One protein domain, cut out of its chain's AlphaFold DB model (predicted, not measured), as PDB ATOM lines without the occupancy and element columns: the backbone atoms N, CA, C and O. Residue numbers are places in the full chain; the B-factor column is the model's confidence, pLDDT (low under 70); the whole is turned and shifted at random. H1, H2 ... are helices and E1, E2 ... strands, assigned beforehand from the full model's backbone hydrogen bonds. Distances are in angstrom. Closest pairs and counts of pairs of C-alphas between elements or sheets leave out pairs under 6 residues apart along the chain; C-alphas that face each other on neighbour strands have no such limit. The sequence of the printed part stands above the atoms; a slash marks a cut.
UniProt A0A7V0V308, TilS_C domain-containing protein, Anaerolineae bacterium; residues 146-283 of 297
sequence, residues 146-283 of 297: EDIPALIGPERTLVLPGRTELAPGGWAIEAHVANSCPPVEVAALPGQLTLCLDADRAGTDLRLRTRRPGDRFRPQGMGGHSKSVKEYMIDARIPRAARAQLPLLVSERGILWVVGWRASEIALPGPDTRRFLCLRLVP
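AT A GLANCE: This is residues 146 to 283 of the 297 residues of the protein "TilS_C domain-containing protein" of Anaerolineae bacterium (UniProt A0A7V0V308). Little of this domain is regular structure: long loops surround two small antiparallel sheets, E1-E2-E7-E3 at one side and E4-E5-E6 near the middle, with short H1 beside both and H2 out among the loops. Of 138 printed residues, 46 are in named elements, in order E1 E2 E3 H1 E4 H2 E5 E6 E7; the class is mixed. It is compact, radius of gyration of the C-alphas 13.7 A, spanning 39 by 35 by 25 A.

HOW THE PARTS SIT: E1, residues 162 to 165, and E2, 172 to 178, form a hairpin, with N 164 and O 173 2.8 A apart. E7, 276 to 282, is the antiparallel neighbour of E2, N 174 to O 280 2.8 A, and of E3, 194 to 198, N 195 to O 279 2.8 A. H1, 199 to 202, is on this sheet; its Ala 199 and Leu 277 of E7 have the closest C-alphas, 4.7 A. E5, 248 to 251, is the antiparallel neighbour of E4, 207 to 209, N 250 to O 207 2.8 A, and forms a hairpin with E6, 254 to 258, N 256 to O 249 2.8 A. H1 only grazes this sheet. H2, 229 to 235, has every O i to N i+4 pair within hydrogen-bond range; H1 is too short for one.

IN THESE COORDINATES: E1 begins at C-alpha 162 (17.378, -14.591, 31.416); E7, 18.7 A long, ends at C-alpha 282 (20.313, -9.299, 20.655).

THE WHOLE: The printed part has no cut. Four links are long, among them E4 to H2. Residues 181 to 193 are among those with pLDDT under 70.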
ATOM      1  N   GLU A 146      32.184  -8.254  12.825       55.88
ATOM      2  CA  GLU A 146      31.537  -7.529  13.925       55.88
ATOM      3  C   GLU A 146      30.003  -7.712  13.959       55.88
ATOM      4  O   GLU A 146      29.406  -7.792  15.033       55.88
ATOM      5  N   ASP A 147      29.375  -7.915  12.798       58.72
ATOM      6  CA  ASP A 147      27.942  -8.209  12.650       58.72
ATOM      7  C   ASP A 147      27.615  -9.692  12.903       58.72
ATOM      8  O   ASP A 147      26.470 -10.130  12.760       58.72
ATOM      9  N   ILE A 148      28.623 -10.503  13.234       70.31
ATOM     10  CA  ILE A 148      28.479 -11.933  13.486       70.31
ATOM     11  C   ILE A 148      28.544 -12.177  14.995       70.31
ATOM     12  O   ILE A 148      29.523 -11.787  15.634       70.31
ATOM     13  N   PRO A 149      27.563 -12.890  15.578       78.06
ATOM     14  CA  PRO A 149      27.658 -13.378  16.943       78.06
ATOM     15  C   PRO A 149      28.981 -14.103  17.172       78.06
ATOM     16  O   PRO A 149      29.300 -15.076  16.485       78.06
ATOM     17  N   ALA A 150      29.731 -13.642  18.166       84.94
ATOM     18  CA  ALA A 150      30.997 -14.227  18.570       84.94
ATOM     19  C   ALA A 150      30.932 -14.568  20.058       84.94
ATOM     20  O   ALA A 150      30.669 -13.705  20.894       84.94
ATOM     21  N   LEU A 151      31.168 -15.836  20.386       90.12
ATOM     22  CA  LEU A 151      31.385 -16.280  21.753       90.12
ATOM     23  C   LEU A 151      32.857 -16.055  22.106       90.12
ATOM     24  O   LEU A 151      33.740 -16.752  21.597       90.12
ATOM     25  N   ILE A 152      33.111 -15.079  22.975       85.69
ATOM     26  CA  ILE A 152      34.445 -14.750  23.475       85.69
ATOM     27  C   ILE A 152      34.577 -15.280  24.909       85.69
ATOM     28  O   ILE A 152      33.827 -14.906  25.817       85.69
ATOM     29  N   GLY A 153      35.560 -16.159  25.110       83.81
ATOM     30  CA  GLY A 153      35.835 -16.809  26.392       83.81
ATOM     31  C   GLY A 153      35.387 -18.279  26.443       83.81
ATOM     32  O   GLY A 153      35.230 -18.909  25.393       83.81
ATOM     33  N   PRO A 154      35.249 -18.854  27.651       86.75
ATOM     34  CA  PRO A 154      34.907 -20.263  27.823       86.75
ATOM     35  C   PRO A 154      33.446 -20.558  27.459       86.75
ATOM     36  O   PRO A 154      32.625 -19.656  27.291       86.75
ATOM     37  N   GLU A 155      33.131 -21.851  27.361       91.94
ATOM     38  CA  GLU A 155      31.759 -22.354  27.260       91.94
ATOM     39  C   GLU A 155      30.906 -21.844  28.433       91.94
ATOM     40  O   GLU A 155      31.371 -21.797  29.573       91.94
ATOM     41  N   ARG A 156      29.664 -21.442  28.147       92.19
ATOM     42  CA  ARG A 156      28.743 -20.860  29.134       92.19
ATOM     43  C   ARG A 156      27.438 -21.632  29.158       92.19
ATOM     44  O   ARG A 156      26.963 -22.077  28.119       92.19
ATOM     45  N   THR A 157      26.835 -21.746  30.333       94.44
ATOM     46  CA  THR A 157      25.469 -22.268  30.450       94.44
ATOM     47  C   THR A 157      24.490 -21.168  30.050       94.44
ATOM     48  O   THR A 157      24.682 -20.008  30.419       94.44
ATOM     49  N   LEU A 158      23.472 -21.515  29.266       93.94
ATOM     50  CA  LEU A 158      22.413 -20.588  28.889       93.94
ATOM     51  C   LEU A 158      21.569 -20.261  30.131       93.94
ATOM     52  O   LEU A 158      20.981 -21.155  30.736       93.94
ATOM     53  N   VAL A 159      21.503 -18.985  30.508       91.19
ATOM     54  CA  VAL A 159      20.685 -18.509  31.633       91.19
ATOM     55  C   VAL A 159      19.217 -18.513  31.227       91.19
ATOM     56  O   VAL A 159      18.855 -17.933  30.203       91.19
ATOM     57  N   LEU A 160      18.375 -19.173  32.025       86.81
ATOM     58  CA  LEU A 160      17.001 -19.464  31.643       86.81
ATOM     59  C   LEU A 160      16.071 -19.494  32.874       86.81
ATOM     60  O   LEU A 160      16.250 -20.354  33.738       86.81
ATOM     61  N   PRO A 161      15.078 -18.588  32.966       89.19
ATOM     62  CA  PRO A 161      14.883 -17.417  32.109       89.19
ATOM     63  C   PRO A 161      15.987 -16.370  32.331       89.19
ATOM     64  O   PRO A 161      16.421 -16.151  33.460       89.19
ATOM     65  N   GLY A 162      16.433 -15.698  31.271       90.88
ATOM     66  CA  GLY A 162      17.378 -14.591  31.416       90.88
ATOM     67  C   GLY A 162      18.162 -14.239  30.159       90.88
ATOM     68  O   GLY A 162      17.856 -14.675  29.051       90.88
ATOM     69  N   ARG A 163      19.186 -13.405  30.356       91.94
ATOM     70  CA  ARG A 163      20.097 -12.918  29.318       91.94
ATOM     71  C   ARG A 163      21.475 -13.539  29.512       91.94
ATOM     72  O   ARG A 163      22.036 -13.477  30.600       91.94
ATOM     73  N   THR A 164      22.028 -14.101  28.443       92.25
ATOM     74  CA  THR A 164      23.379 -14.671  28.405       92.25
ATOM     75  C   THR A 164      24.230 -13.894  27.411       92.25
ATOM     76  O   THR A 164      23.934 -13.873  26.218       92.25
ATOM     77  N   GLU A 165      25.292 -13.251  27.884       90.88
ATOM     78  CA  GLU A 165      26.221 -12.516  27.021       90.88
ATOM     79  C   GLU A 165      27.194 -13.465  26.313       90.88
ATOM     80  O   GLU A 165      27.800 -14.335  26.948       90.88
ATOM     81  N   LEU A 166      27.362 -13.279  25.000       87.56
ATOM     82  CA  LEU A 166      28.316 -14.033  24.182       87.56
ATOM     83  C   LEU A 166      29.716 -13.413  24.250       87.56
ATOM     84  O   LEU A 166      30.717 -14.126  24.289       87.56
ATOM     85  N   ALA A 167      29.782 -12.088  24.321       84.06
ATOM     86  CA  ALA A 167      31.005 -11.326  24.508       84.06
ATOM     87  C   ALA A 167      30.713 -10.095  25.386       84.06
ATOM     88  O   ALA A 167      29.603  -9.565  25.304       84.06
ATOM     89  N   PRO A 168      31.676  -9.620  26.198       77.50
ATOM     90  CA  PRO A 168      31.512  -8.384  26.962       77.50
ATOM     91  C   PRO A 168      31.184  -7.209  26.030       77.50
ATOM     92  O   PRO A 168      31.931  -6.952  25.089       77.50
ATOM     93  N   GLY A 169      30.052  -6.534  26.257       69.69
ATOM     94  CA  GLY A 169      29.577  -5.436  25.397       69.69
ATOM     95  C   GLY A 169      29.162  -5.856  23.978       69.69
ATOM     96  O   GLY A 169      28.909  -5.000  23.136       69.69
ATOM     97  N   GLY A 170      29.104  -7.162  23.703       80.81
ATOM     98  CA  GLY A 170      28.804  -7.725  22.395       80.81
ATOM     99  C   GLY A 170      27.373  -8.247  22.272       80.81
ATOM    100  O   GLY A 170      26.440  -7.807  22.944       80.81
ATOM    101  N   TRP A 171      27.218  -9.246  21.408       85.88
ATOM    102  CA  TRP A 171      25.965  -9.969  21.226       85.88
ATOM    103  C   TRP A 171      25.510 -10.675  22.513       85.88
ATOM    104  O   TRP A 171      26.321 -11.194  23.286       85.88
ATOM    105  N   ALA A 172      24.197 -10.774  22.703       89.00
ATOM    106  CA  ALA A 172      23.590 -11.521  23.802       89.00
ATOM    107  C   ALA A 172      22.446 -12.413  23.310       89.00
ATOM    108  O   ALA A 172      21.848 -12.163  22.267       89.00
ATOM    109  N   ILE A 173      22.135 -13.459  24.071       91.19
ATOM    110  CA  ILE A 173      20.961 -14.302  23.855       91.19
ATOM    111  C   ILE A 173      20.035 -14.131  25.048       91.19
ATOM    112  O   ILE A 173      20.421 -14.395  26.184       91.19
ATOM    113  N   GLU A 174      18.808 -13.713  24.786       91.06
ATOM    114  CA  GLU A 174      17.730 -13.748  25.762       91.06
ATOM    115  C   GLU A 174      16.918 -15.021  25.573       91.06
ATOM    116  O   GLU A 174      16.502 -15.344  24.461       91.06
ATOM    117  N   ALA A 175      16.706 -15.748  26.664       92.75
ATOM    118  CA  ALA A 175      16.010 -17.019  26.666       92.75
ATOM    119  C   ALA A 175      14.882 -17.006  27.698       92.75
ATOM    120  O   ALA A 175      15.068 -16.597  28.845       92.75
ATOM    121  N   HIS A 176      13.710 -17.490  27.301       90.75
ATOM    122  CA  HIS A 176      12.600 -17.757  28.211       90.75
ATOM    123  C   HIS A 176      11.782 -18.951  27.715       90.75
ATOM    124  O   HIS A 176      11.850 -19.322  26.543       90.75
ATOM    125  N   VAL A 177      11.013 -19.563  28.617       90.94
ATOM    126  CA  VAL A 177      10.085 -20.649  28.276       90.94
ATOM    127  C   VAL A 177       8.666 -20.115  28.312       90.94
ATOM    128  O   VAL A 177       8.261 -19.485  29.287       90.94
ATOM    129  N   ALA A 178       7.923 -20.381  27.245       86.81
ATOM    130  CA  ALA A 178       6.517 -20.036  27.111       86.81
ATOM    131  C   ALA A 178       5.669 -21.305  26.944       86.81
ATOM    132  O   ALA A 178       6.127 -22.306  26.395       86.81
ATOM    133  N   ASN A 179       4.413 -21.254  27.395       84.88
ATOM    134  CA  ASN A 179       3.440 -22.348  27.231       84.88
ATOM    135  C   ASN A 179       2.641 -22.243  25.918       84.88
ATOM    136  O   ASN A 179       1.746 -23.040  25.655       84.88
ATOM    137  N   SER A 180       2.939 -21.234  25.106       76.56
ATOM    138  CA  SER A 180       2.350 -20.995  23.795       76.56
ATOM    139  C   SER A 180       3.443 -20.516  22.847       76.56
ATOM    140  O   SER A 180       4.371 -19.817  23.263       76.56
ATOM    141  N   CYS A 181       3.370 -20.931  21.580       64.06
ATOM    142  CA  CYS A 181       4.317 -20.473  20.575       64.06
ATOM    143  C   CYS A 181       4.042 -18.989  20.305       64.06
ATOM    144  O   CYS A 181       2.919 -18.660  19.909       64.06
ATOM    145  N   PRO A 182       5.010 -18.080  20.501       61.84
ATOM    146  CA  PRO A 182       4.843 -16.708  20.045       61.84
ATOM    147  C   PRO A 182       4.683 -16.689  18.511       61.84
ATOM    148  O   PRO A 182       5.104 -17.639  17.847       61.84
ATOM    149  N   PRO A 183       4.115 -15.618  17.921       52.56
ATOM    150  CA  PRO A 183       3.844 -15.503  16.477       52.56
ATOM    151  C   PRO A 183       5.106 -15.432  15.590       52.56
ATOM    152  O   PRO A 183       5.044 -15.013  14.439       52.56
ATOM    153  N   VAL A 184       6.266 -15.810  16.125       51.06
ATOM    154  CA  VAL A 184       7.552 -15.826  15.437       51.06
ATOM    155  C   VAL A 184       7.606 -17.056  14.537       51.06
ATOM    156  O   VAL A 184       7.290 -18.162  14.977       51.06
ATOM    157  N   GLU A 185       8.021 -16.871  13.282       48.78
ATOM    158  CA  GLU A 185       8.269 -17.971  12.348       48.78
ATOM    159  C   GLU A 185       9.136 -19.052  13.010       48.78
ATOM    160  O   GLU A 185      10.234 -18.805  13.514       48.78
ATOM    161  N   VAL A 186       8.605 -20.272  13.040       48.00
ATOM    162  CA  VAL A 186       9.134 -21.398  13.815       48.00
ATOM    163  C   VAL A 186      10.310 -22.054  13.076       48.00
ATOM    164  O   VAL A 186      10.228 -23.201  12.643       48.00
ATOM    165  N   ALA A 187      11.386 -21.305  12.828       47.81
ATOM    166  CA  ALA A 187      12.543 -21.767  12.057       47.81
ATOM    167  C   ALA A 187      13.619 -20.680  11.957       47.81
ATOM    168  O   ALA A 187      13.416 -19.747  11.198       47.81
ATOM    169  N   ALA A 188      14.792 -20.797  12.592       45.75
ATOM    170  CA  ALA A 188      15.858 -19.816  12.336       45.75
ATOM    171  C   ALA A 188      16.343 -19.899  10.872       45.75
ATOM    172  O   ALA A 188      17.005 -20.869  10.471       45.75
ATOM    173  N   LEU A 189      16.041 -18.861  10.092       41.56
ATOM    174  CA  LEU A 189      16.675 -18.555   8.811       41.56
ATOM    175  C   LEU A 189      17.920 -17.668   9.026       41.56
ATOM    176  O   LEU A 189      17.993 -16.944  10.020       41.56
ATOM    177  N   PRO A 190      18.903 -17.679   8.103       40.66
ATOM    178  CA  PRO A 190      20.033 -16.758   8.173       40.66
ATOM    179  C   PRO A 190      19.550 -15.304   8.246       40.66
ATOM    180  O   PRO A 190      18.834 -14.853   7.354       40.66
ATOM    181  N   GLY A 191      19.951 -14.584   9.297       47.72
ATOM    182  CA  GLY A 191      19.547 -13.192   9.529       47.72
ATOM    183  C   GLY A 191      18.312 -12.999  10.418       47.72
ATOM    184  O   GLY A 191      17.969 -11.858  10.713       47.72
ATOM    185  N   GLN A 192      17.665 -14.069  10.894       57.31
ATOM    186  CA  GLN A 192      16.626 -13.946  11.920       57.31
ATOM    187  C   GLN A 192      17.227 -13.863  13.326       57.31
ATOM    188  O   GLN A 192      18.094 -14.648  13.714       57.31
ATOM    189  N   LEU A 193      16.706 -12.919  14.111       69.19
ATOM    190  CA  LEU A 193      17.116 -12.669  15.492       69.19
ATOM    191  C   LEU A 193      16.299 -13.459  16.515       69.19
ATOM    192  O   LEU A 193      16.477 -13.274  17.714       69.19
ATOM    193  N   THR A 194      15.355 -14.299  16.100       75.44
ATOM    194  CA  THR A 194      14.497 -15.034  17.038       75.44
ATOM    195  C   THR A 194      14.282 -16.463  16.562       75.44
ATOM    196  O   THR A 194      14.163 -16.715  15.369       75.44
ATOM    197  N   LEU A 195      14.291 -17.399  17.508       83.25
ATOM    198  CA  LEU A 195      14.145 -18.830  17.292       83.25
ATOM    199  C   LEU A 195      13.266 -19.422  18.393       83.25
ATOM    200  O   LEU A 195      13.514 -19.196  19.575       83.25
ATOM    201  N   CYS A 196      12.297 -20.246  18.005       86.44
ATOM    202  CA  CYS A 196      11.529 -21.074  18.925       86.44
ATOM    203  C   CYS A 196      11.902 -22.547  18.743       86.44
ATOM    204  O   CYS A 196      11.884 -23.073  17.630       86.44
ATOM    205  N   LEU A 197      12.234 -23.203  19.852       88.69
ATOM    206  CA  LEU A 197      12.489 -24.637  19.939       88.69
ATOM    207  C   LEU A 197      11.460 -25.288  20.862       88.69
ATOM    208  O   LEU A 197      10.879 -24.635  21.725       88.69
ATOM    209  N   ASP A 198      11.256 -26.586  20.706       90.81
ATOM    210  CA  ASP A 198      10.530 -27.380  21.689       90.81
ATOM    211  C   ASP A 198      11.412 -27.530  22.937       90.81
ATOM    212  O   ASP A 198      12.519 -28.066  22.857       90.81
ATOM    213  N   ALA A 199      10.947 -27.022  24.080       90.75
ATOM    214  CA  ALA A 199      11.727 -27.013  25.315       90.75
ATOM    215  C   ALA A 199      11.991 -28.431  25.851       90.75
ATOM    216  O   ALA A 199      13.047 -28.685  26.426       90.75
ATOM    217  N   ASP A 200      11.069 -29.368  25.622       90.44
ATOM    218  CA  ASP A 200      11.201 -30.761  26.056       90.44
ATOM    219  C   ASP A 200      12.188 -31.524  25.166       90.44
ATOM    220  O   ASP A 200      12.923 -32.409  25.625       90.44
ATOM    221  N   ARG A 201      12.234 -31.169  23.877       90.94
ATOM    222  CA  ARG A 201      13.201 -31.719  22.920       90.94
ATOM    223  C   ARG A 201      14.569 -31.061  22.993       90.94
ATOM    224  O   ARG A 201      15.545 -31.721  22.648       90.94
ATOM    225  N   ALA A 202      14.652 -29.804  23.422       90.44
ATOM    226  CA  ALA A 202      15.907 -29.076  23.564       90.44
ATOM    227  C   ALA A 202      16.810 -29.705  24.633       90.44
ATOM    228  O   ALA A 202      18.026 -29.721  24.455       90.44
ATOM    229  N   GLY A 203      16.226 -30.291  25.680       90.25
ATOM    230  CA  GLY A 203      16.981 -30.834  26.806       90.25
ATOM    231  C   GLY A 203      17.154 -29.825  27.937       90.25
ATOM    232  O   GLY A 203      16.623 -28.716  27.885       90.25
ATOM    233  N   THR A 204      17.876 -30.225  28.982       87.75
ATOM    234  CA  THR A 204      18.004 -29.431  30.217       87.75
ATOM    235  C   THR A 204      19.366 -28.766  30.374       87.75
ATOM    236  O   THR A 204      19.449 -27.709  30.993       87.75
ATOM    237  N   ASP A 205      20.432 -29.351  29.821       92.56
ATOM    238  CA  ASP A 205      21.798 -28.825  29.949       92.56
ATOM    239  C   ASP A 205      22.168 -27.979  28.725       92.56
ATOM    240  O   ASP A 205      22.907 -28.402  27.836       92.56
ATOM    241  N   LEU A 206      21.576 -26.786  28.644       95.56
ATOM    242  CA  LEU A 206      21.748 -25.880  27.510       95.56
ATOM    243  C   LEU A 206      23.039 -25.077  27.648       95.56
ATOM    244  O   LEU A 206      23.193 -24.268  28.565       95.56
ATOM    245  N   ARG A 207      23.957 -25.249  26.696       96.06
ATOM    246  CA  ARG A 207      25.271 -24.602  26.718       96.06
ATOM    247  C   ARG A 207      25.595 -23.905  25.412       96.06
ATOM    248  O   ARG A 207      25.226 -24.347  24.326       96.06
ATOM    249  N   LEU A 208      26.333 -22.812  25.524       95.94
ATOM    250  CA  LEU A 208      26.894 -22.054  24.420       95.94
ATOM    251  C   LEU A 208      28.384 -22.351  24.342       95.94
ATOM    252  O   LEU A 208      29.137 -22.042  25.267       95.94
ATOM    253  N   ARG A 209      28.810 -22.932  23.223       95.69
ATOM    254  CA  ARG A 209      30.221 -23.217  22.943       95.69
ATOM    255  C   ARG A 209      30.573 -22.920  21.497       95.69
ATOM    256  O   ARG A 209      29.703 -22.839  20.637       95.69
ATOM    257  N   THR A 210      31.862 -22.829  21.207       94.94
ATOM    258  CA  THR A 210      32.359 -22.789  19.830       94.94
ATOM    259  C   THR A 210      32.435 -24.196  19.227       94.94
ATOM    260  O   THR A 210      32.299 -25.222  19.913       94.94
ATOM    261  N   ARG A 211      32.625 -24.257  17.906       93.69
ATOM    262  CA  ARG A 211      32.728 -25.520  17.164       93.69
ATOM    263  C   ARG A 211      33.947 -26.347  17.592       93.69
ATOM    264  O   ARG A 211      35.042 -25.816  17.770       93.69
ATOM    265  N   ARG A 212      33.782 -27.666  17.629       93.81
ATOM    266  CA  ARG A 212      34.838 -28.666  17.821       93.81
ATOM    267  C   ARG A 212      35.040 -29.476  16.531       93.81
ATOM    268  O   ARG A 212      34.100 -29.627  15.742       93.81
ATOM    269  N   PRO A 213      36.258 -29.980  16.254       91.69
ATOM    270  CA  PRO A 213      36.483 -30.893  15.135       91.69
ATOM    271  C   PRO A 213      35.542 -32.099  15.212       91.69
ATOM    272  O   PRO A 213      35.374 -32.688  16.274       91.69
ATOM    273  N   GLY A 214      34.916 -32.451  14.089       90.50
ATOM    274  CA  GLY A 214      33.951 -33.552  14.030       90.50
ATOM    275  C   GLY A 214      32.509 -33.176  14.383       90.50
ATOM    276  O   GLY A 214      31.635 -34.015  14.200       90.50
ATOM    277  N   ASP A 215      32.226 -31.934  14.800       95.25
ATOM    278  CA  ASP A 215      30.853 -31.492  15.074       95.25
ATOM    279  C   ASP A 215      29.933 -31.691  13.856       95.25
ATOM    280  O   ASP A 215      30.216 -31.238  12.736       95.25
ATOM    281  N   ARG A 216      28.785 -32.331  14.098       94.56
ATOM    282  CA  ARG A 216      27.711 -32.542  13.122       94.56
ATOM    283  C   ARG A 216      26.360 -32.191  13.730       94.56
ATOM    284  O   ARG A 216      26.148 -32.369  14.924       94.56
ATOM    285  N   PHE A 217      25.435 -31.740  12.892       93.25
ATOM    286  CA  PHE A 217      24.052 -31.459  13.286       93.25
ATOM    287  C   PHE A 217      23.083 -31.820  12.156       93.25
ATOM    288  O   PHE A 217      23.529 -32.220  11.079       93.25
ATOM    289  N   ARG A 218      21.771 -31.738  12.402       88.75
ATOM    290  CA  ARG A 218      20.721 -31.999  11.403       88.75
ATOM    291  C   ARG A 218      20.059 -30.670  11.039       88.75
ATOM    292  O   ARG A 218      19.174 -30.248  11.773       88.75
ATOM    293  N   PRO A 219      20.519 -29.956   9.997       78.62
ATOM    294  CA  PRO A 219      19.996 -28.630   9.686       78.62
ATOM    295  C   PRO A 219      18.524 -28.710   9.290       78.62
ATOM    296  O   PRO A 219      18.154 -29.589   8.519       78.62
ATOM    297  N   GLN A 220      17.717 -27.759   9.754       74.19
ATOM    298  CA  GLN A 220      16.323 -27.644   9.336       74.19
ATOM    299  C   GLN A 220      16.152 -27.624   7.811       74.19
ATOM    300  O   GLN A 220      16.830 -26.864   7.111       74.19
ATOM    301  N   GLY A 221      15.201 -28.426   7.322       67.00
ATOM    302  CA  GLY A 221      14.811 -28.485   5.913       67.00
ATOM    303  C   GLY A 221      15.687 -29.421   5.080       67.00
ATOM    304  O   GLY A 221      15.702 -29.310   3.855       67.00
ATOM    305  N   MET A 222      16.436 -30.319   5.727       64.00
ATOM    306  CA  MET A 222      17.295 -31.308   5.063       64.00
ATOM    307  C   MET A 222      16.794 -32.751   5.222       64.00
ATOM    308  O   MET A 222      17.546 -33.681   4.940       64.00
ATOM    309  N   GLY A 223      15.548 -32.957   5.655       66.56
ATOM    310  CA  GLY A 223      14.922 -34.284   5.674       66.56
ATOM    311  C   GLY A 223      15.645 -35.276   6.588       66.56
ATOM    312  O   GLY A 223      15.820 -36.436   6.229       66.56
ATOM    313  N   GLY A 224      16.141 -34.818   7.741       70.69
ATOM    314  CA  GLY A 224      16.846 -35.651   8.716       70.69
ATOM    315  C   GLY A 224      18.326 -35.907   8.422       70.69
ATOM    316  O   GLY A 224      19.018 -36.494   9.262       70.69
ATOM    317  N   HIS A 225      18.858 -35.462   7.278       76.69
ATOM    318  CA  HIS A 225      20.264 -35.683   6.942       76.69
ATOM    319  C   HIS A 225      21.212 -34.901   7.864       76.69
ATOM    320  O   HIS A 225      21.097 -33.692   8.064       76.69
ATOM    321  N   SER A 226      22.208 -35.606   8.407       87.44
ATOM    322  CA  SER A 226      23.264 -34.998   9.216       87.44
ATOM    323  C   SER A 226      24.326 -34.350   8.332       87.44
ATOM    324  O   SER A 226      24.825 -34.979   7.399       87.44
ATOM    325  N   LYS A 227      24.756 -33.139   8.684       85.88
ATOM    326  CA  LYS A 227      25.813 -32.381   8.008       85.88
ATOM    327  C   LYS A 227      26.889 -31.954   8.999       85.88
ATOM    328  O   LYS A 227      26.583 -31.659  10.155       85.88
ATOM    329  N   SER A 228      28.150 -31.907   8.565       91.94
ATOM    330  CA  SER A 228      29.199 -31.347   9.422       91.94
ATOM    331  C   SER A 228      29.018 -29.837   9.582       91.94
ATOM    332  O   SER A 228      28.649 -29.131   8.639       91.94
ATOM    333  N   VAL A 229      29.328 -29.312  10.768       91.38
ATOM    334  CA  VAL A 229      29.276 -27.865  11.023       91.38
ATOM    335  C   VAL A 229      30.284 -27.125  10.138       91.38
ATOM    336  O   VAL A 229      30.002 -26.036   9.649       91.38
ATOM    337  N   LYS A 230      31.444 -27.734   9.856       86.06
ATOM    338  CA  LYS A 230      32.461 -27.172   8.953       86.06
ATOM    339  C   LYS A 230      31.918 -26.959   7.538       86.06
ATOM    340  O   LYS A 230      32.061 -25.857   7.016       86.06
ATOM    341  N   GLU A 231      31.339 -27.992   6.926       81.56
ATOM    342  CA  GLU A 231      30.742 -27.894   5.585       81.56
ATOM    343  C   GLU A 231      29.577 -26.912   5.590       81.56
ATOM    344  O   GLU A 231      29.487 -26.061   4.713       81.56
ATOM    345  N   TYR A 232      28.732 -26.961   6.625       82.75
ATOM    346  CA  TYR A 232      27.636 -26.014   6.776       82.75
ATOM    347  C   TYR A 232      28.121 -24.554   6.778       82.75
ATOM    348  O   TYR A 232      27.607 -23.747   6.012       82.75
ATOM    349  N   MET A 233      29.145 -24.218   7.569       77.50
ATOM    350  CA  MET A 233      29.718 -22.864   7.622       77.50
ATOM    351  C   MET A 233      30.330 -22.416   6.284       77.50
ATOM    352  O   MET A 233      30.357 -21.219   5.993       77.50
ATOM    353  N   ILE A 234      30.864 -23.352   5.489       71.56
ATOM    354  CA  ILE A 234      31.391 -23.071   4.144       71.56
ATOM    355  C   ILE A 234      30.239 -22.724   3.201       71.56
ATOM    356  O   ILE A 234      30.281 -21.678   2.554       71.56
ATOM    357  N   ASP A 235      29.202 -23.557   3.182       70.31
ATOM    358  CA  ASP A 235      28.045 -23.385   2.302       70.31
ATOM    359  C   ASP A 235      27.238 -22.134   2.659       70.31
ATOM    360  O   ASP A 235      26.801 -21.401   1.774       70.31
ATOM    361  N   ALA A 236      27.124 -21.837   3.957       64.88
ATOM    362  CA  ALA A 236      26.519 -20.618   4.488       64.88
ATOM    363  C   ALA A 236      27.411 -19.369   4.333       64.88
ATOM    364  O   ALA A 236      27.037 -18.293   4.789       64.88
ATOM    365  N   ARG A 237      28.592 -19.501   3.705       63.34
ATOM    366  CA  ARG A 237      29.557 -18.415   3.442       63.34
ATOM    367  C   ARG A 237      29.961 -17.607   4.673       63.34
ATOM    368  O   ARG A 237      30.324 -16.440   4.557       63.34
ATOM    369  N   ILE A 238      29.988 -18.240   5.840       69.44
ATOM    370  CA  ILE A 238      30.439 -17.590   7.072       69.44
ATOM    371  C   ILE A 238      31.925 -17.233   6.900       69.44
ATOM    372  O   ILE A 238      32.706 -18.134   6.552       69.44
ATOM    373  N   PRO A 239      32.351 -15.970   7.099       60.97
ATOM    374  CA  PRO A 239      33.744 -15.553   6.966       60.97
ATOM    375  C   PRO A 239      34.689 -16.421   7.793       60.97
ATOM    376  O   PRO A 239      34.406 -16.742   8.947       60.97
ATOM    377  N   ARG A 240      35.841 -16.803   7.222       71.62
ATOM    378  CA  ARG A 240      36.802 -17.706   7.886       71.62
ATOM    379  C   ARG A 240      37.226 -17.193   9.268       71.62
ATOM    380  O   ARG A 240      37.357 -18.018  10.167       71.62
ATOM    381  N   ALA A 241      37.394 -15.877   9.413       72.38
ATOM    382  CA  ALA A 241      37.763 -15.222  10.667       72.38
ATOM    383  C   ALA A 241      36.721 -15.446  11.781       72.38
ATOM    384  O   ALA A 241      37.093 -15.770  12.902       72.38
ATOM    385  N   ALA A 242      35.426 -15.393  11.458       73.31
ATOM    386  CA  ALA A 242      34.347 -15.535  12.439       73.31
ATOM    387  C   ALA A 242      34.035 -16.999  12.811       73.31
ATOM    388  O   ALA A 242      33.519 -17.286  13.887       73.31
ATOM    389  N   ARG A 243      34.380 -17.973  11.951       84.56
ATOM    390  CA  ARG A 243      34.024 -19.396  12.156       84.56
ATOM    391  C   ARG A 243      34.543 -20.000  13.460       84.56
ATOM    392  O   ARG A 243      33.966 -20.977  13.927       84.56
ATOM    393  N   ALA A 244      35.667 -19.509  13.980       86.75
ATOM    394  CA  ALA A 244      36.261 -20.034  15.209       86.75
ATOM    395  C   ALA A 244      35.482 -19.606  16.460       86.75
ATOM    396  O   ALA A 244      35.443 -20.357  17.428       86.75
ATOM    397  N   GLN A 245      34.854 -18.432  16.413       89.75
ATOM    398  CA  GLN A 245      34.151 -17.817  17.538       89.75
ATOM    399  C   GLN A 245      32.630 -17.945  17.420       89.75
ATOM    400  O   GLN A 245      31.924 -17.626  18.368       89.75
ATOM    401  N   LEU A 246      32.117 -18.434  16.287       89.75
ATOM    402  CA  LEU A 246      30.682 -18.589  16.083       89.75
ATOM    403  C   LEU A 246      30.058 -19.484  17.180       89.75
ATOM    404  O   LEU A 246      30.481 -20.642  17.319       89.75
ATOM    405  N   PRO A 247      29.055 -18.988  17.930       93.44
ATOM    406  CA  PRO A 247      28.410 -19.755  18.976       93.44
ATOM    407  C   PRO A 247      27.525 -20.855  18.397       93.44
ATOM    408  O   PRO A 247      26.785 -20.675  17.426       93.44
ATOM    409  N   LEU A 248      27.569 -21.997  19.063       95.69
ATOM    410  CA  LEU A 248      26.647 -23.104  18.902       95.69
ATOM    411  C   LEU A 248      25.883 -23.259  20.214       95.69
ATOM    412  O   LEU A 248      26.506 -23.384  21.271       95.69
ATOM    413  N   LEU A 249      24.554 -23.282  20.140       95.38
ATOM    414  CA  LEU A 249      23.727 -23.748  21.246       95.38
ATOM    415  C   LEU A 249      23.667 -25.271  21.181       95.38
ATOM    416  O   LEU A 249      23.259 -25.844  20.164       95.38
ATOM    417  N   VAL A 250      24.083 -25.916  22.260       96.88
ATOM    418  CA  VAL A 250      24.163 -27.369  22.377       96.88
ATOM    419  C   VAL A 250      23.457 -27.846  23.636       96.88
ATOM    420  O   VAL A 250      23.327 -27.097  24.602       96.88
ATOM    421  N   SER A 251      23.034 -29.100  23.614       95.44
ATOM    422  CA  SER A 251      22.559 -29.834  24.782       95.44
ATOM    423  C   SER A 251      23.128 -31.246  24.800       95.44
ATOM    424  O   SER A 251      23.911 -31.626  23.921       95.44
ATOM    425  N   GLU A 252      22.698 -32.058  25.765       92.06
ATOM    426  CA  GLU A 252      23.028 -33.482  25.831       92.06
ATOM    427  C   GLU A 252      22.585 -34.258  24.576       92.06
ATOM    428  O   GLU A 252      23.132 -35.314  24.262       92.06
ATOM    429  N   ARG A 253      21.627 -33.714  23.814       90.94
ATOM    430  CA  ARG A 253      21.088 -34.316  22.583       90.94
ATOM    431  C   ARG A 253      21.858 -33.924  21.325       90.94
ATOM    432  O   ARG A 253      21.632 -34.499  20.259       90.94
ATOM    433  N   GLY A 254      22.762 -32.953  21.430       93.44
ATOM    434  CA  GLY A 254      23.592 -32.470  20.335       93.44
ATOM    435  C   GLY A 254      23.424 -30.978  20.069       93.44
ATOM    436  O   GLY A 254      23.050 -30.194  20.936       93.44
ATOM    437  N   ILE A 255      23.757 -30.562  18.849       95.88
ATOM    438  CA  ILE A 255      23.709 -29.153  18.453       95.88
ATOM    439  C   ILE A 255      22.267 -28.787  18.110       95.88
ATOM    440  O   ILE A 255      21.680 -29.376  17.199       95.88
ATOM    441  N   LEU A 256      21.731 -27.797  18.821       94.19
ATOM    442  CA  LEU A 256      20.370 -27.286  18.675       94.19
ATOM    443  C   LEU A 256      20.304 -26.123  17.687       94.19
ATOM    444  O   LEU A 256      19.341 -26.005  16.934       94.19
ATOM    445  N   TRP A 257      21.326 -25.265  17.671       91.50
ATOM    446  CA  TRP A 257      21.322 -24.062  16.845       91.50
ATOM    447  C   TRP A 257      22.739 -23.585  16.534       91.50
ATOM    448  O   TRP A 257      23.571 -23.428  17.427       91.50
ATOM    449  N   VAL A 258      23.004 -23.321  15.254       89.56
ATOM    450  CA  VAL A 258      24.125 -22.478  14.834       89.56
ATOM    451  C   VAL A 258      23.651 -21.030  14.960       89.56
ATOM    452  O   VAL A 258      22.852 -20.583  14.132       89.56
ATOM    453  N   VAL A 259      24.087 -20.335  16.015       86.56
ATOM    454  CA  VAL A 259      23.492 -19.071  16.483       86.56
ATOM    455  C   VAL A 259      23.540 -17.992  15.405       86.56
ATOM    456  O   VAL A 259      24.624 -17.618  14.982       86.56
ATOM    457  N   GLY A 260      22.371 -17.495  14.984       76.00
ATOM    458  CA  GLY A 260      22.206 -16.502  13.906       76.00
ATOM    459  C   GLY A 260      22.052 -17.087  12.492       76.00
ATOM    460  O   GLY A 260      21.818 -16.344  11.539       76.00
ATOM    461  N   TRP A 261      22.159 -18.414  12.339       78.00
ATOM    462  CA  TRP A 261      22.130 -19.079  11.030       78.00
ATOM    463  C   TRP A 261      21.034 -20.125  10.875       78.00
ATOM    464  O   TRP A 261      20.161 -19.967  10.024       78.00
ATOM    465  N   ARG A 262      21.112 -21.248  11.599       82.38
ATOM    466  CA  ARG A 262      20.208 -22.379  11.337       82.38
ATOM    467  C   ARG A 262      19.982 -23.250  12.554       82.38
ATOM    468  O   ARG A 262      20.937 -23.699  13.192       82.38
ATOM    469  N   ALA A 263      18.708 -23.500  12.834       85.19
ATOM    470  CA  ALA A 263      18.264 -24.445  13.848       85.19
ATOM    471  C   ALA A 263      18.463 -25.900  13.400       85.19
ATOM    472  O   ALA A 263      18.539 -26.221  12.208       85.19
ATOM    473  N   SER A 264      18.553 -26.782  14.382       87.69
ATOM    474  CA  SER A 264      18.638 -28.222  14.198       87.69
ATOM    475  C   SER A 264      17.247 -28.843  14.284       87.69
ATOM    476  O   SER A 264      16.471 -28.504  15.175       87.69
ATOM    477  N   GLU A 265      16.944 -29.795  13.403       85.62
ATOM    478  CA  GLU A 265      15.651 -30.495  13.359       85.62
ATOM    479  C   GLU A 265      15.319 -31.222  14.666       85.62
ATOM    480  O   GLU A 265      14.152 -31.422  14.983       85.62
ATOM    481  N   ILE A 266      16.339 -31.579  15.453       89.06
ATOM    482  CA  ILE A 266      16.191 -32.379  16.676       89.06
ATOM    483  C   ILE A 266      15.349 -31.704  17.765       89.06
ATOM    484  O   ILE A 266      14.823 -32.401  18.627       89.06
ATOM    485  N   ALA A 267      15.223 -30.375  17.727       88.56
ATOM    486  CA  ALA A 267      14.467 -29.603  18.709       88.56
ATOM    487  C   ALA A 267      13.460 -28.642  18.066       88.56
ATOM    488  O   ALA A 267      13.005 -27.704  18.717       88.56
ATOM    489  N   LEU A 268      13.097 -28.864  16.798       86.44
ATOM    490  CA  LEU A 268      12.025 -28.084  16.188       86.44
ATOM    491  C   LEU A 268      10.678 -28.411  16.855       86.44
ATOM    492  O   LEU A 268      10.410 -29.591  17.137       86.44
ATOM    493  N   PRO A 269       9.828 -27.393  17.079       85.00
ATOM    494  CA  PRO A 269       8.460 -27.595  17.522       85.00
ATOM    495  C   PRO A 269       7.647 -28.443  16.547       85.00
ATOM    496  O   PRO A 269       7.824 -28.377  15.331       85.00
ATOM    497  N   GLY A 270       6.754 -29.250  17.104       82.25
ATOM    498  CA  GLY A 270       5.773 -30.046  16.383       82.25
ATOM    499  C   GLY A 270       4.361 -29.819  16.932       82.25
ATOM    500  O   GLY A 270       4.176 -29.008  17.838       82.25
ATOM    501  N   PRO A 271       3.360 -30.552  16.414       81.44
ATOM    502  CA  PRO A 271       1.967 -30.411  16.849       81.44
ATOM    503  C   PRO A 271       1.765 -30.725  18.341       81.44
ATOM    504  O   PRO A 271       0.876 -30.161  18.969       81.44
ATOM    505  N   ASP A 272       2.620 -31.571  18.919       85.06
ATOM    506  CA  ASP A 272       2.536 -31.984  20.324       85.06
ATOM    507  C   ASP A 272       3.332 -31.082  21.285       85.06
ATOM    508  O   ASP A 272       3.362 -31.340  22.492       85.06
ATOM    509  N   THR A 273       4.008 -30.043  20.783       86.62
ATOM    510  CA  THR A 273       4.853 -29.175  21.612       86.62
ATOM    511  C   THR A 273       3.995 -28.322  22.544       86.62
ATOM    512  O   THR A 273       3.180 -27.514  22.103       86.62
ATOM    513  N   ARG A 274       4.208 -28.477  23.857       86.81
ATOM    514  CA  ARG A 274       3.488 -27.724  24.904       86.81
ATOM    515  C   ARG A 274       4.312 -26.601  25.519       86.81
ATOM    516  O   ARG A 274       3.754 -25.640  26.036       86.81
ATOM    517  N   ARG A 275       5.638 -26.743  25.498       90.19
ATOM    518  CA  ARG A 275       6.587 -25.784  26.067       90.19
ATOM    519  C   ARG A 275       7.558 -25.340  24.988       90.19
ATOM    520  O   ARG A 275       8.208 -26.167  24.353       90.19
ATOM    521  N   PHE A 276       7.671 -24.034  24.806       89.88
ATOM    522  CA  PHE A 276       8.485 -23.417  23.769       89.88
ATOM    523  C   PHE A 276       9.664 -22.700  24.411       89.88
ATOM    524  O   PHE A 276       9.485 -21.760  25.186       89.88
ATOM    525  N   LEU A 277      10.872 -23.135  24.070       90.94
ATOM    526  CA  LEU A 277      12.101 -22.422  24.369       90.94
ATOM    527  C   LEU A 277      12.264 -21.300  23.343       90.94
ATOM    528  O   LEU A 277      12.592 -21.547  22.182       90.94
ATOM    529  N   CYS A 278      12.024 -20.070  23.779       89.75
ATOM    530  CA  CYS A 278      12.105 -18.882  22.945       89.75
ATOM    531  C   CYS A 278      13.463 -18.214  23.147       89.75
ATOM    532  O   CYS A 278      13.817 -17.834  24.264       89.75
ATOM    533  N   LEU A 279      14.218 -18.082  22.060       89.81
ATOM    534  CA  LEU A 279      15.572 -17.549  22.027       89.81
ATOM    535  C   LEU A 279      15.587 -16.301  21.153       89.81
ATOM    536  O   LEU A 279      15.211 -16.359  19.983       89.81
ATOM    537  N   ARG A 280      16.060 -15.183  21.696       86.31
ATOM    538  CA  ARG A 280      16.233 -13.926  20.971       86.31
ATOM    539  C   ARG A 280      17.700 -13.532  20.974       86.31
ATOM    540  O   ARG A 280      18.296 -13.333  22.026       86.31
ATOM    541  N   LEU A 281      18.279 -13.424  19.789       83.88
ATOM    542  CA  LEU A 281      19.614 -12.905  19.570       83.88
ATOM    543  C   LEU A 281      19.552 -11.374  19.555       83.88
ATOM    544  O   LEU A 281      18.853 -10.775  18.743       83.88
ATOM    545  N   VAL A 282      20.273 -10.748  20.473       80.50
ATOM    546  CA  VAL A 282      20.313  -9.299  20.655       80.50
ATOM    547  C   VAL A 282      21.665  -8.792  20.150       80.50
ATOM    548  O   VAL A 282      22.692  -9.252  20.663       80.50
ATOM    549  N   PRO A 283      21.692  -7.893  19.149       74.62
ATOM    550  CA  PRO A 283      22.932  -7.285  18.680       74.62
ATOM    551  C   PRO A 283      23.568  -6.407  19.766       74.62
ATOM    552  O   PRO A 283      22.866  -5.966  20.686       74.62
TER     553      PRO A 283